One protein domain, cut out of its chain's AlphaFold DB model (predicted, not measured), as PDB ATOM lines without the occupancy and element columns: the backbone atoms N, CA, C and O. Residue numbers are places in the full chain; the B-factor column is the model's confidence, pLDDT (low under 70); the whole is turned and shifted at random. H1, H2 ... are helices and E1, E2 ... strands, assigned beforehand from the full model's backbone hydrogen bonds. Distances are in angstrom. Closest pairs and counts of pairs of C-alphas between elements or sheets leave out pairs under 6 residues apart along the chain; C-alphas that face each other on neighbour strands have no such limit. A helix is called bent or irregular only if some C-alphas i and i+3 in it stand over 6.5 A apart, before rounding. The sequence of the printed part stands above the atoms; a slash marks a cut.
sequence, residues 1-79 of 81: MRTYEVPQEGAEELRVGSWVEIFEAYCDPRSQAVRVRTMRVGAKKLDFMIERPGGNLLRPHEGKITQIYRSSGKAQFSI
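AT A GLANCE: This is residues 1 to 79 of the 81 residues of an uncharacterized protein of Geoalkalibacter ferrihydriticus (UniProt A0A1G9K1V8). The domain is a small closed barrel of five strands, strongly bent strands E2, E3 and E5 among them, with a sixth strand, E4, paired onto E3 outside the ring. The one-turn helix H1 lies on the outside of the barrel, and a long loop, residues 48 to 60, joins E4 to E5. The printed part has 79 residues with one named helix and six named strands, in the order E1 H1 E2 E3 E4 E5 E6; the sheet is mixed and the class is mostly strand. The whole is compact and rounded, with a radius of gyration of the C-alphas of 11.2 A and spans of 30 by 27 by 24 A.

IN THESE COORDINATES: Begin with the longest strand, E5, residues 61 to 71: find C-alpha 61 at (-22.594, 4.513, -27.086), and follow the strand 24.5 A to C-alpha 71 at (-28.580, 3.776, -50.788). It bends by 86 degrees at residue 64. E2, residues 19 to 27, spans 20.7 A and bends by 78 degrees at residue 24; E3, residues 34 to 41, spans 16.6 A and bends by 83 degrees at residue 37. E6, residues 74 to 79, spans 16.7 A and ends at C-alpha 79, (-18.799, 7.132, -35.967). The shorter elements are E1, residues 3 to 7, E4, residues 44 to 47, and H1, residues 8 to 11.

HOW THE PARTS SIT: Go round the ring from E1 to E3, E2, E5, E6 and back to E1. E1 and E3 are parallel, with N 5 and O 34 2.8 A apart. The other neighbour pairs are antiparallel: look for N 35 and O 26 at 2.8 A between E3 and E2, N 20 and O 63 at 2.9 A between E2 and E5, N 69 and O 76 at 2.8 A between E5 and E6, N 4 and O 77 at 2.8 A between E6 and E1, and N 46 and O 39 at 2.8 A between E3 and E4. E1 and E4 lie on one side of E3, beside residues 34 to 36 and 37 to 41. E2, E3 and E4 form a meander, each strand the antiparallel neighbour of the one before; with E5, antiparallel to E2, they form a Greek key. H1 is on the barrel, outside it, at a height over the sheet of 5.2 A. H1 is too short for any O i to N i+4 pair; its one O i to N i+3 pair is within range.

THE WHOLE: The farthest C-alphas, those of Arg 30 and Ala 43, are 32.5 A apart. The printed part has no cut. The link from E4 to E5, 13 residues, is long. The mean pLDDT of the printed part is 90.1; residues 53 to 54 are under 70.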
ATOM      1  N   MET A   1     -13.509   0.499 -37.321       70.19
ATOM      2  CA  MET A   1     -14.615   1.457 -37.533       70.19
ATOM      3  C   MET A   1     -15.869   0.650 -37.826       70.19
ATOM      4  O   MET A   1     -15.777  -0.289 -38.604       70.19
ATOM      5  N   ARG A   2     -16.975   0.906 -37.124       84.25
ATOM      6  CA  ARG A   2     -18.215   0.119 -37.232       84.25
ATOM      7  C   ARG A   2     -19.227   0.896 -38.067       84.25
ATOM      8  O   ARG A   2     -19.379   2.096 -37.853       84.25
ATOM      9  N   THR A   3     -19.891   0.204 -38.987       90.62
ATOM     10  CA  THR A   3     -20.904   0.793 -39.867       90.62
ATOM     11  C   THR A   3     -22.290   0.576 -39.275       90.62
ATOM     12  O   THR A   3     -22.710  -0.558 -39.033       90.62
ATOM     13  N   TYR A   4     -22.990   1.679 -39.047       94.06
ATOM     14  CA  TYR A   4     -24.363   1.740 -38.567       94.06
ATOM     15  C   TYR A   4     -25.311   1.952 -39.735       94.06
ATOM     16  O   TYR A   4     -24.929   2.549 -40.734       94.06
ATOM     17  N   GLU A   5     -26.544   1.488 -39.601       93.88
ATOM     18  CA  GLU A   5     -27.580   1.560 -40.619       93.88
ATOM     19  C   GLU A   5     -28.888   2.068 -40.009       93.88
ATOM     20  O   GLU A   5     -29.308   1.599 -38.949       93.88
ATOM     21  N   VAL A   6     -29.528   3.011 -40.697       94.25
ATOM     22  CA  VAL A   6     -30.862   3.544 -40.390       94.25
ATOM     23  C   VAL A   6     -31.735   3.529 -41.648       94.25
ATOM     24  O   VAL A   6     -31.198   3.606 -42.761       94.25
ATOM     25  N   PRO A   7     -33.072   3.469 -41.511       93.00
ATOM     26  CA  PRO A   7     -33.981   3.674 -42.634       93.00
ATOM     27  C   PRO A   7     -33.798   5.056 -43.276       93.00
ATOM     28  O   PRO A   7     -33.206   5.967 -42.690       93.00
ATOM     29  N   GLN A   8     -34.331   5.224 -44.487       90.50
ATOM     30  CA  GLN A   8     -34.217   6.473 -45.247       90.50
ATOM     31  C   GLN A   8     -34.713   7.709 -44.475       90.50
ATOM     32  O   GLN A   8     -34.100   8.764 -44.587       90.50
ATOM     33  N   GLU A   9     -35.757   7.582 -43.651       89.06
ATOM     34  CA  GLU A   9     -36.266   8.676 -42.806       89.06
ATOM     35  C   GLU A   9     -35.208   9.227 -41.830       89.06
ATOM     36  O   GLU A   9     -35.137  10.428 -41.591       89.06
ATOM     37  N   GLY A  10     -34.307   8.375 -41.329       87.81
ATOM     38  CA  GLY A  10     -33.188   8.802 -40.489       87.81
ATOM     39  C   GLY A  10     -32.059   9.467 -41.278       87.81
ATOM     40  O   GLY A  10     -31.311  10.275 -40.729       87.81
ATOM     41  N   ALA A  11     -31.931   9.159 -42.572       89.81
ATOM     42  CA  ALA A  11     -30.850   9.644 -43.431       89.81
ATOM     43  C   ALA A  11     -30.853  11.168 -43.620       89.81
ATOM     44  O   ALA A  11     -29.799  11.769 -43.875       89.81
ATOM     45  N   GLU A  12     -32.033  11.783 -43.526       89.38
ATOM     46  CA  GLU A  12     -32.230  13.227 -43.671       89.38
ATOM     47  C   GLU A  12     -31.661  14.013 -42.491       89.38
ATOM     48  O   GLU A  12     -31.258  15.167 -42.665       89.38
ATOM     49  N   GLU A  13     -31.523  13.372 -41.331       92.81
ATOM     50  CA  GLU A  13     -31.002  13.973 -40.102       92.81
ATOM     51  C   GLU A  13     -29.491  13.769 -39.937       92.81
ATOM     52  O   GLU A  13     -28.832  14.487 -39.187       92.81
ATOM     53  N   LEU A  14     -28.899  12.826 -40.678       94.06
ATOM     54  CA  LEU A  14     -27.463  12.564 -40.617       94.06
ATOM     55  C   LEU A  14     -26.661  13.674 -41.311       94.06
ATOM     56  O   LEU A  14     -26.898  14.015 -42.477       94.06
ATOM     57  N   ARG A  15     -25.643  14.199 -40.626       94.94
ATOM     58  CA  ARG A  15     -24.636  15.109 -41.193       94.94
ATOM     59  C   ARG A  15     -23.251  14.698 -40.711       94.94
ATOM     60  O   ARG A  15     -23.061  14.456 -39.518       94.94
ATOM     61  N   VAL A  16     -22.280  14.649 -41.626       95.62
ATOM     62  CA  VAL A  16     -20.872  14.436 -41.259       95.62
ATOM     63  C   VAL A  16     -20.459  15.522 -40.267       95.62
ATOM     64  O   VAL A  16     -20.778  16.695 -40.445       95.62
ATOM     65  N   GLY A  17     -19.791  15.110 -39.196       94.69
ATOM     66  CA  GLY A  17     -19.368  15.969 -38.101       94.69
ATOM     67  C   GLY A  17     -20.380  16.131 -36.968       94.69
ATOM     68  O   GLY A  17     -20.003  16.674 -35.932       94.69
ATOM     69  N   SER A  18     -21.616  15.643 -37.112       94.56
ATOM     70  CA  SER A  18     -22.584  15.657 -36.008       94.56
ATOM     71  C   SER A  18     -22.220  14.635 -34.942       94.56
ATOM     72  O   SER A  18     -21.737  13.548 -35.259       94.56
ATOM     73  N   TRP A  19     -22.492  14.978 -33.686       95.69
ATOM     74  CA  TRP A  19     -22.486  14.014 -32.594       95.69
ATOM     75  C   TRP A  19     -23.781  13.203 -32.617       95.69
ATOM     76  O   TRP A  19     -24.865  13.767 -32.820       95.69
ATOM     77  N   VAL A  20     -23.664  11.891 -32.437       96.94
ATOM     78  CA  VAL A  20     -24.792  10.966 -32.354       96.94
ATOM     79  C   VAL A  20     -24.668  10.104 -31.109       96.94
ATOM     80  O   VAL A  20     -23.602   9.563 -30.826       96.94
ATOM     81  N   GLU A  21     -25.779   9.941 -30.405       97.44
ATOM     82  CA  GLU A  21     -25.930   8.998 -29.299       97.44
ATOM     83  C   GLU A  21     -26.834   7.858 -29.739       97.44
ATOM     84  O   GLU A  21     -27.978   8.071 -30.133       97.44
ATOM     85  N   ILE A  22     -26.324   6.637 -29.677       96.75
ATOM     86  CA  ILE A  22     -27.026   5.421 -30.061       96.75
ATOM     87  C   ILE A  22     -27.477   4.729 -28.777       96.75
ATOM     88  O   ILE A  22     -26.656   4.253 -27.994       96.75
ATOM     89  N   PHE A  23     -28.792   4.664 -28.568       96.00
ATOM     90  CA  PHE A  23     -29.387   4.058 -27.374       96.00
ATOM     91  C   PHE A  23     -29.667   2.571 -27.570       96.00
ATOM     92  O   PHE A  23     -29.431   1.770 -26.669       96.00
ATOM     93  N   GLU A  24     -30.161   2.193 -28.749       94.88
ATOM     94  CA  GLU A  24     -30.533   0.814 -29.053       94.88
ATOM     95  C   GLU A  24     -30.121   0.478 -30.485       94.88
ATOM     96  O   GLU A  24     -30.561   1.121 -31.441       94.88
ATOM     97  N   ALA A  25     -29.261  -0.528 -30.639       94.12
ATOM     98  CA  ALA A  25     -28.795  -0.983 -31.940       94.12
ATOM     99  C   ALA A  25     -28.448  -2.473 -31.930       94.12
ATOM    100  O   ALA A  25     -27.966  -3.002 -30.929       94.12
ATOM    101  N   TYR A  26     -28.663  -3.136 -33.060       92.12
ATOM    102  CA  TYR A  26     -28.544  -4.582 -33.201       92.12
ATOM    103  C   TYR A  26     -27.511  -4.933 -34.260       92.12
ATOM    104  O   TYR A  26     -27.561  -4.433 -35.383       92.12
ATOM    105  N   CYS A  27     -26.579  -5.814 -33.912       88.56
ATOM    106  CA  CYS A  27     -25.610  -6.339 -34.865       88.56
ATOM    107  C   CYS A  27     -26.273  -7.416 -35.728       88.56
ATOM    108  O   CYS A  27     -26.680  -8.449 -35.199       88.56
ATOM    109  N   ASP A  28     -26.374  -7.203 -37.037       81.19
ATOM    110  CA  ASP A  28     -26.861  -8.218 -37.969       81.19
ATOM    111  C   ASP A  28     -25.788  -9.316 -38.123       81.19
ATOM    112  O   ASP A  28     -24.683  -9.034 -38.602       81.19
ATOM    113  N   PRO A  29     -26.078 -10.570 -37.727       72.94
ATOM    114  CA  PRO A  29     -25.090 -11.645 -37.754       72.94
ATOM    115  C   PRO A  29     -24.674 -12.041 -39.179       72.94
ATOM    116  O   PRO A  29     -23.637 -12.678 -39.343       72.94
ATOM    117  N   ARG A  30     -25.451 -11.678 -40.210       77.12
ATOM    118  CA  ARG A  30     -25.174 -12.035 -41.610       77.12
ATOM    119  C   ARG A  30     -24.365 -10.977 -42.355       77.12
ATOM    120  O   ARG A  30     -23.621 -11.326 -43.261       77.12
ATOM    121  N   SER A  31     -24.531  -9.701 -42.007       74.69
ATOM    122  CA  SER A  31     -23.946  -8.578 -42.759       74.69
ATOM    123  C   SER A  31     -22.907  -7.770 -41.979       74.69
ATOM    124  O   SER A  31     -22.311  -6.859 -42.547       74.69
ATOM    125  N   GLN A  32     -22.698  -8.064 -40.688       75.25
ATOM    126  CA  GLN A  32     -21.897  -7.261 -39.746       75.25
ATOM    127  C   GLN A  32     -22.345  -5.791 -39.607       75.25
ATOM    128  O   GLN A  32     -21.746  -5.035 -38.839       75.25
ATOM    129  N   ALA A  33     -23.407  -5.379 -40.306       82.06
ATOM    130  CA  ALA A  33     -23.991  -4.057 -40.187       82.06
ATOM    131  C   ALA A  33     -24.736  -3.933 -38.858       82.06
ATOM    132  O   ALA A  33     -25.356  -4.882 -38.369       82.06
ATOM    133  N   VAL A  34     -24.697  -2.740 -38.275       91.88
ATOM    134  CA  VAL A  34     -25.400  -2.453 -37.029       91.88
ATOM    135  C   VAL A  34     -26.645  -1.641 -37.322       91.88
ATOM    136  O   VAL A  34     -26.556  -0.467 -37.658       91.88
ATOM    137  N   ARG A  35     -27.817  -2.250 -37.171       92.81
ATOM    138  CA  ARG A  35     -29.092  -1.564 -37.388       92.81
ATOM    139  C   ARG A  35     -29.469  -0.787 -36.143       92.81
ATOM    140  O   ARG A  35     -29.597  -1.365 -35.064       92.81
ATOM    141  N   VAL A  36     -29.631   0.515 -36.290       94.50
ATOM    142  CA  VAL A  36     -29.994   1.404 -35.192       94.50
ATOM    143  C   VAL A  36     -31.511   1.426 -35.061       94.50
ATOM    144  O   VAL A  36     -32.217   1.675 -36.034       94.50
ATOM    145  N   ARG A  37     -32.005   1.164 -33.850       94.62
ATOM    146  CA  ARG A  37     -33.422   1.296 -33.509       94.62
ATOM    147  C   ARG A  37     -33.721   2.670 -32.934       94.62
ATOM    148  O   ARG A  37     -34.693   3.285 -33.343       94.62
ATOM    149  N   THR A  38     -32.879   3.154 -32.027       96.00
ATOM    150  CA  THR A  38     -33.105   4.434 -31.351       96.00
ATOM    151  C   THR A  38     -31.799   5.195 -31.215       96.00
ATOM    152  O   THR A  38     -30.803   4.656 -30.721       96.00
ATOM    153  N   MET A  39     -31.807   6.462 -31.626       97.06
ATOM    154  CA  MET A  39     -30.657   7.357 -31.511       97.06
ATOM    155  C   MET A  39     -31.063   8.819 -31.339       97.06
ATOM    156  O   MET A  39     -32.212   9.192 -31.565       97.06
ATOM    157  N   ARG A  40     -30.107   9.665 -30.965       97.38
ATOM    158  CA  ARG A  40     -30.230  11.122 -30.975       97.38
ATOM    159  C   ARG A  40     -29.136  11.725 -31.842       97.38
ATOM    160  O   ARG A  40     -27.971  11.389 -31.670       97.38
ATOM    161  N   VAL A  41     -29.508  12.631 -32.742       95.06
ATOM    162  CA  VAL A  41     -28.577  13.436 -33.546       95.06
ATOM    163  C   VAL A  41     -28.847  14.902 -33.242       95.06
ATOM    164  O   VAL A  41     -29.928  15.424 -33.527       95.06
ATOM    165  N   GLY A  42     -27.882  15.566 -32.603       88.69
ATOM    166  CA  GLY A  42     -28.095  16.902 -32.048       88.69
ATOM    167  C   GLY A  42     -29.278  16.927 -31.069       88.69
ATOM    168  O   GLY A  42     -29.287  16.208 -30.074       88.69
ATOM    169  N   ALA A  43     -30.295  17.747 -31.351       88.19
ATOM    170  CA  ALA A  43     -31.493  17.863 -30.513       88.19
ATOM    171  C   ALA A  43     -32.620  16.875 -30.876       88.19
ATOM    172  O   ALA A  43     -33.618  16.803 -30.162       88.19
ATOM    173  N   LYS A  44     -32.493  16.123 -31.976       92.81
ATOM    174  CA  LYS A  44     -33.564  15.253 -32.478       92.81
ATOM    175  C   LYS A  44     -33.352  13.815 -32.039       92.81
ATOM    176  O   LYS A  44     -32.319  13.220 -32.343       92.81
ATOM    177  N   LYS A  45     -34.349  13.255 -31.358       96.31
ATOM    178  CA  LYS A  45     -34.431  11.820 -31.077       96.31
ATOM    179  C   LYS A  45     -35.181  11.128 -32.214       96.31
ATOM    180  O   LYS A  45     -36.233  11.607 -32.627       96.31
ATOM    181  N   LEU A  46     -34.622  10.031 -32.705       96.25
ATOM    182  CA  LEU A  46     -35.164   9.215 -33.781       96.25
ATOM    183  C   LEU A  46     -35.382   7.799 -33.262       96.25
ATOM    184  O   LEU A  46     -34.475   7.200 -32.676       96.25
ATOM    185  N   ASP A  47     -36.581   7.284 -33.500       95.94
ATOM    186  CA  ASP A  47     -37.018   5.945 -33.137       95.94
ATOM    187  C   ASP A  47     -37.528   5.262 -34.410       95.94
ATOM    188  O   ASP A  47     -38.466   5.737 -35.047       95.94
ATOM    189  N   PHE A  48     -36.891   4.160 -34.790       93.19
ATOM    190  CA  PHE A  48     -37.149   3.443 -36.032       93.19
ATOM    191  C   PHE A  48     -37.844   2.113 -35.748       93.19
ATOM    192  O   PHE A  48     -37.421   1.331 -34.886       93.19
ATOM    193  N   MET A  49     -38.882   1.809 -36.525       88.56
ATOM    194  CA  MET A  49     -39.499   0.484 -36.521       88.56
ATOM    195  C   MET A  49     -38.651  -0.488 -37.340       88.56
ATOM    196  O   MET A  49     -38.886  -0.704 -38.525       88.56
ATOM    197  N   ILE A  50     -37.650  -1.081 -36.692       83.56
ATOM    198  CA  ILE A  50     -36.877  -2.186 -37.258       83.56
ATOM    199  C   ILE A  50     -37.253  -3.490 -36.560       83.56
ATOM    200  O   ILE A  50     -37.344  -3.551 -35.331       83.56
ATOM    201  N   GLU A  51     -37.460  -4.552 -37.337       78.75
ATOM    202  CA  GLU A  51     -37.520  -5.895 -36.767       78.75
ATOM    203  C   GLU A  51     -36.192  -6.184 -36.080       78.75
ATOM    204  O   GLU A  51     -35.137  -5.880 -36.639       78.75
ATOM    205  N   ARG A  52     -36.232  -6.770 -34.877       73.94
ATOM    206  CA  ARG A  52     -35.018  -7.236 -34.207       73.94
ATOM    207  C   ARG A  52     -34.401  -8.315 -35.094       73.94
ATOM    208  O   ARG A  52     -34.944  -9.422 -35.123       73.94
ATOM    209  N   PRO A  53     -33.286  -8.050 -35.807       68.06
ATOM    210  CA  PRO A  53     -32.557  -9.164 -36.382       68.06
ATOM    211  C   PRO A  53     -32.124 -10.010 -35.182       68.06
ATOM    212  O   PRO A  53     -31.800  -9.447 -34.137       68.06
ATOM    213  N   GLY A  54     -32.144 -11.338 -35.278       68.25
ATOM    214  CA  GLY A  54     -31.800 -12.238 -34.163       68.25
ATOM    215  C   GLY A  54     -30.348 -12.140 -33.654       68.25
ATOM    216  O   GLY A  54     -29.813 -13.127 -33.169       68.25
ATOM    217  N   GLY A  55     -29.679 -10.999 -33.827       72.00
ATOM    218  CA  GLY A  55     -28.353 -10.695 -33.324       72.00
ATOM    219  C   GLY A  55     -28.356  -9.856 -32.047       72.00
ATOM    220  O   GLY A  55     -29.388  -9.502 -31.477       72.00
ATOM    221  N   ASN A  56     -27.145  -9.563 -31.581       84.06
ATOM    222  CA  ASN A  56     -26.916  -9.008 -30.253       84.06
ATOM    223  C   ASN A  56     -27.263  -7.520 -30.179       84.06
ATOM    224  O   ASN A  56     -26.833  -6.728 -31.026       84.06
ATOM    225  N   LEU A  57     -27.968  -7.151 -29.108       89.31
ATOM    226  CA  LEU A  57     -28.129  -5.766 -28.686       89.31
ATOM    227  C   LEU A  57     -26.769  -5.201 -28.261       89.31
ATOM    228  O   LEU A  57     -26.040  -5.808 -27.473       89.31
ATOM    229  N   LEU A  58     -26.429  -4.028 -28.779       90.56
ATOM    230  CA  LEU A  58     -25.236  -3.297 -28.383       90.56
ATOM    231  C   LEU A  58     -25.514  -2.440 -27.154       90.56
ATOM    232  O   LEU A  58     -26.613  -1.919 -26.976       90.56
ATOM    233  N   ARG A  59     -24.482  -2.255 -26.327       93.06
ATOM    234  CA  ARG A  59     -24.524  -1.260 -25.251       93.06
ATOM    235  C   ARG A  59     -24.701   0.136 -25.856       93.06
ATOM    236  O   ARG A  59     -24.132   0.365 -26.925       93.06
ATOM    237  N   PRO A  60     -25.408   1.058 -25.185       95.75
ATOM    238  CA  PRO A  60     -25.458   2.451 -25.605       95.75
ATOM    239  C   PRO A  60     -24.056   3.043 -25.758       95.75
ATOM    240  O   PRO A  60     -23.156   2.723 -24.978       95.75
ATOM    241  N   HIS A  61     -23.867   3.864 -26.782       96.06
ATOM    242  CA  HIS A  61     -22.594   4.513 -27.086       96.06
ATOM    243  C   HIS A  61     -22.825   5.717 -27.995       96.06
ATOM    244  O   HIS A  61     -23.894   5.879 -28.577       96.06
ATOM    245  N   GLU A  62     -21.808   6.552 -28.136       95.88
ATOM    246  CA  GLU A  62     -21.893   7.793 -28.892       95.88
ATOM    247  C   GLU A  62     -20.622   8.047 -29.696       95.88
ATOM    248  O   GLU A  62     -19.640   7.315 -29.572       95.88
ATOM    249  N   GLY A  63     -20.663   9.048 -30.565       95.56
ATOM    250  CA  GLY A  63     -19.491   9.494 -31.300       95.56
ATOM    251  C   GLY A  63     -19.822  10.510 -32.380       95.56
ATOM    252  O   GLY A  63     -20.980  10.825 -32.664       95.56
ATOM    253  N   LYS A  64     -18.776  11.012 -33.027       96.19
ATOM    254  CA  LYS A  64     -18.879  11.937 -34.151       96.19
ATOM    255  C   LYS A  64     -19.031  11.172 -35.458       96.19
ATOM    256  O   LYS A  64     -18.205  10.319 -35.774       96.19
ATOM    257  N   ILE A  65     -20.041  11.511 -36.254       95.81
ATOM    258  CA  ILE A  65     -20.238  10.935 -37.587       95.81
ATOM    259  C   ILE A  65     -19.074  11.345 -38.492       95.81
ATOM    260  O   ILE A  65     -18.831  12.534 -38.700       95.81
ATOM    261  N   THR A  66     -18.379  10.370 -39.071       96.06
ATOM    262  CA  THR A  66     -17.234  10.608 -39.965       96.06
ATOM    263  C   THR A  66     -17.566  10.366 -41.430       96.06
ATOM    264  O   THR A  66     -16.982  11.000 -42.305       96.06
ATOM    265  N   GLN A  67     -18.510   9.469 -41.711       95.50
ATOM    266  CA  GLN A  67     -18.892   9.079 -43.067       95.50
ATOM    267  C   GLN A  67     -20.382   8.767 -43.129       95.50
ATOM    268  O   GLN A  67     -20.944   8.256 -42.159       95.50
ATOM    269  N   ILE A  68     -21.002   9.050 -44.277       95.31
ATOM    270  CA  ILE A  68     -22.396   8.717 -44.578       95.31
ATOM    271  C   ILE A  68     -22.458   8.182 -46.010       95.31
ATOM    272  O   ILE A  68     -21.987   8.836 -46.937       95.31
ATOM    273  N   TYR A  69     -23.090   7.028 -46.189       94.06
ATOM    274  CA  TYR A  69     -23.389   6.413 -47.477       94.06
ATOM    275  C   TYR A  69     -24.900   6.243 -47.598       94.06
ATOM    276  O   TYR A  69     -25.537   5.649 -46.730       94.06
ATOM    277  N   ARG A  70     -25.496   6.777 -48.664       93.44
ATOM    278  CA  ARG A  70     -26.940   6.682 -48.914       93.44
ATOM    279  C   ARG A  70     -27.191   5.675 -50.028       93.44
ATOM    280  O   ARG A  70     -26.540   5.735 -51.066       93.44
ATOM    281  N   SER A  71     -28.132   4.768 -49.808       86.69
ATOM    282  CA  SER A  71     -28.580   3.776 -50.788       86.69
ATOM    283  C   SER A  71     -30.107   3.741 -50.809       86.69
ATOM    284  O   SER A  71     -30.735   4.186 -49.851       86.69
ATOM    285  N   SER A  72     -30.720   3.249 -51.888       82.38
ATOM    286  CA  SER A  72     -32.185   3.230 -52.006       82.38
ATOM    287  C   SER A  72     -32.829   2.533 -50.795       82.38
ATOM    288  O   SER A  72     -32.648   1.332 -50.600       82.38
ATOM    289  N   GLY A  73     -33.531   3.307 -49.957       85.56
ATOM    290  CA  GLY A  73     -34.266   2.835 -48.777       85.56
ATOM    291  C   GLY A  73     -33.530   2.897 -47.431       85.56
ATOM    292  O   GLY A  73     -34.166   2.672 -46.400       85.56
ATOM    293  N   LYS A  74     -32.229   3.219 -47.393       90.94
ATOM    294  CA  LYS A  74     -31.451   3.251 -46.141       90.94
ATOM    295  C   LYS A  74     -30.184   4.098 -46.227       90.94
ATOM    296  O   LYS A  74     -29.572   4.234 -47.289       90.94
ATOM    297  N   ALA A  75     -29.723   4.574 -45.077       94.00
ATOM    298  CA  ALA A  75     -28.414   5.194 -44.944       94.00
ATOM    299  C   ALA A  75     -27.519   4.411 -43.997       94.00
ATOM    300  O   ALA A  75     -27.949   3.922 -42.955       94.00
ATOM    301  N   GLN A  76     -26.250   4.347 -44.370       94.81
ATOM    302  CA  GLN A  76     -25.183   3.825 -43.548       94.81
ATOM    303  C   GLN A  76     -24.289   4.965 -43.082       94.81
ATOM    304  O   GLN A  76     -24.038   5.907 -43.831       94.81
ATOM    305  N   PHE A  77     -23.790   4.894 -41.857       95.12
ATOM    306  CA  PHE A  77     -22.854   5.878 -41.336       95.12
ATOM    307  C   PHE A  77     -21.819   5.236 -40.423       95.12
ATOM    308  O   PHE A  77     -22.028   4.159 -39.872       95.12
ATOM    309  N   SER A  78     -20.683   5.902 -40.270       95.31
ATOM    310  CA  SER A  78     -19.643   5.518 -39.316       95.31
ATOM    311  C   SER A  78     -19.470   6.611 -38.278       95.31
ATOM    312  O   SER A  78     -19.610   7.793 -38.599       95.31
ATOM    313  N   ILE A  79     -19.143   6.210 -37.052       94.75
ATOM    314  CA  ILE A  79     -18.799   7.132 -35.967       94.75
ATOM    315  C   ILE A  79     -17.358   6.905 -35.524       94.75
ATOM    316  O   ILE A  79     -16.841   5.785 -35.609       94.75
TER     317      ILE A  79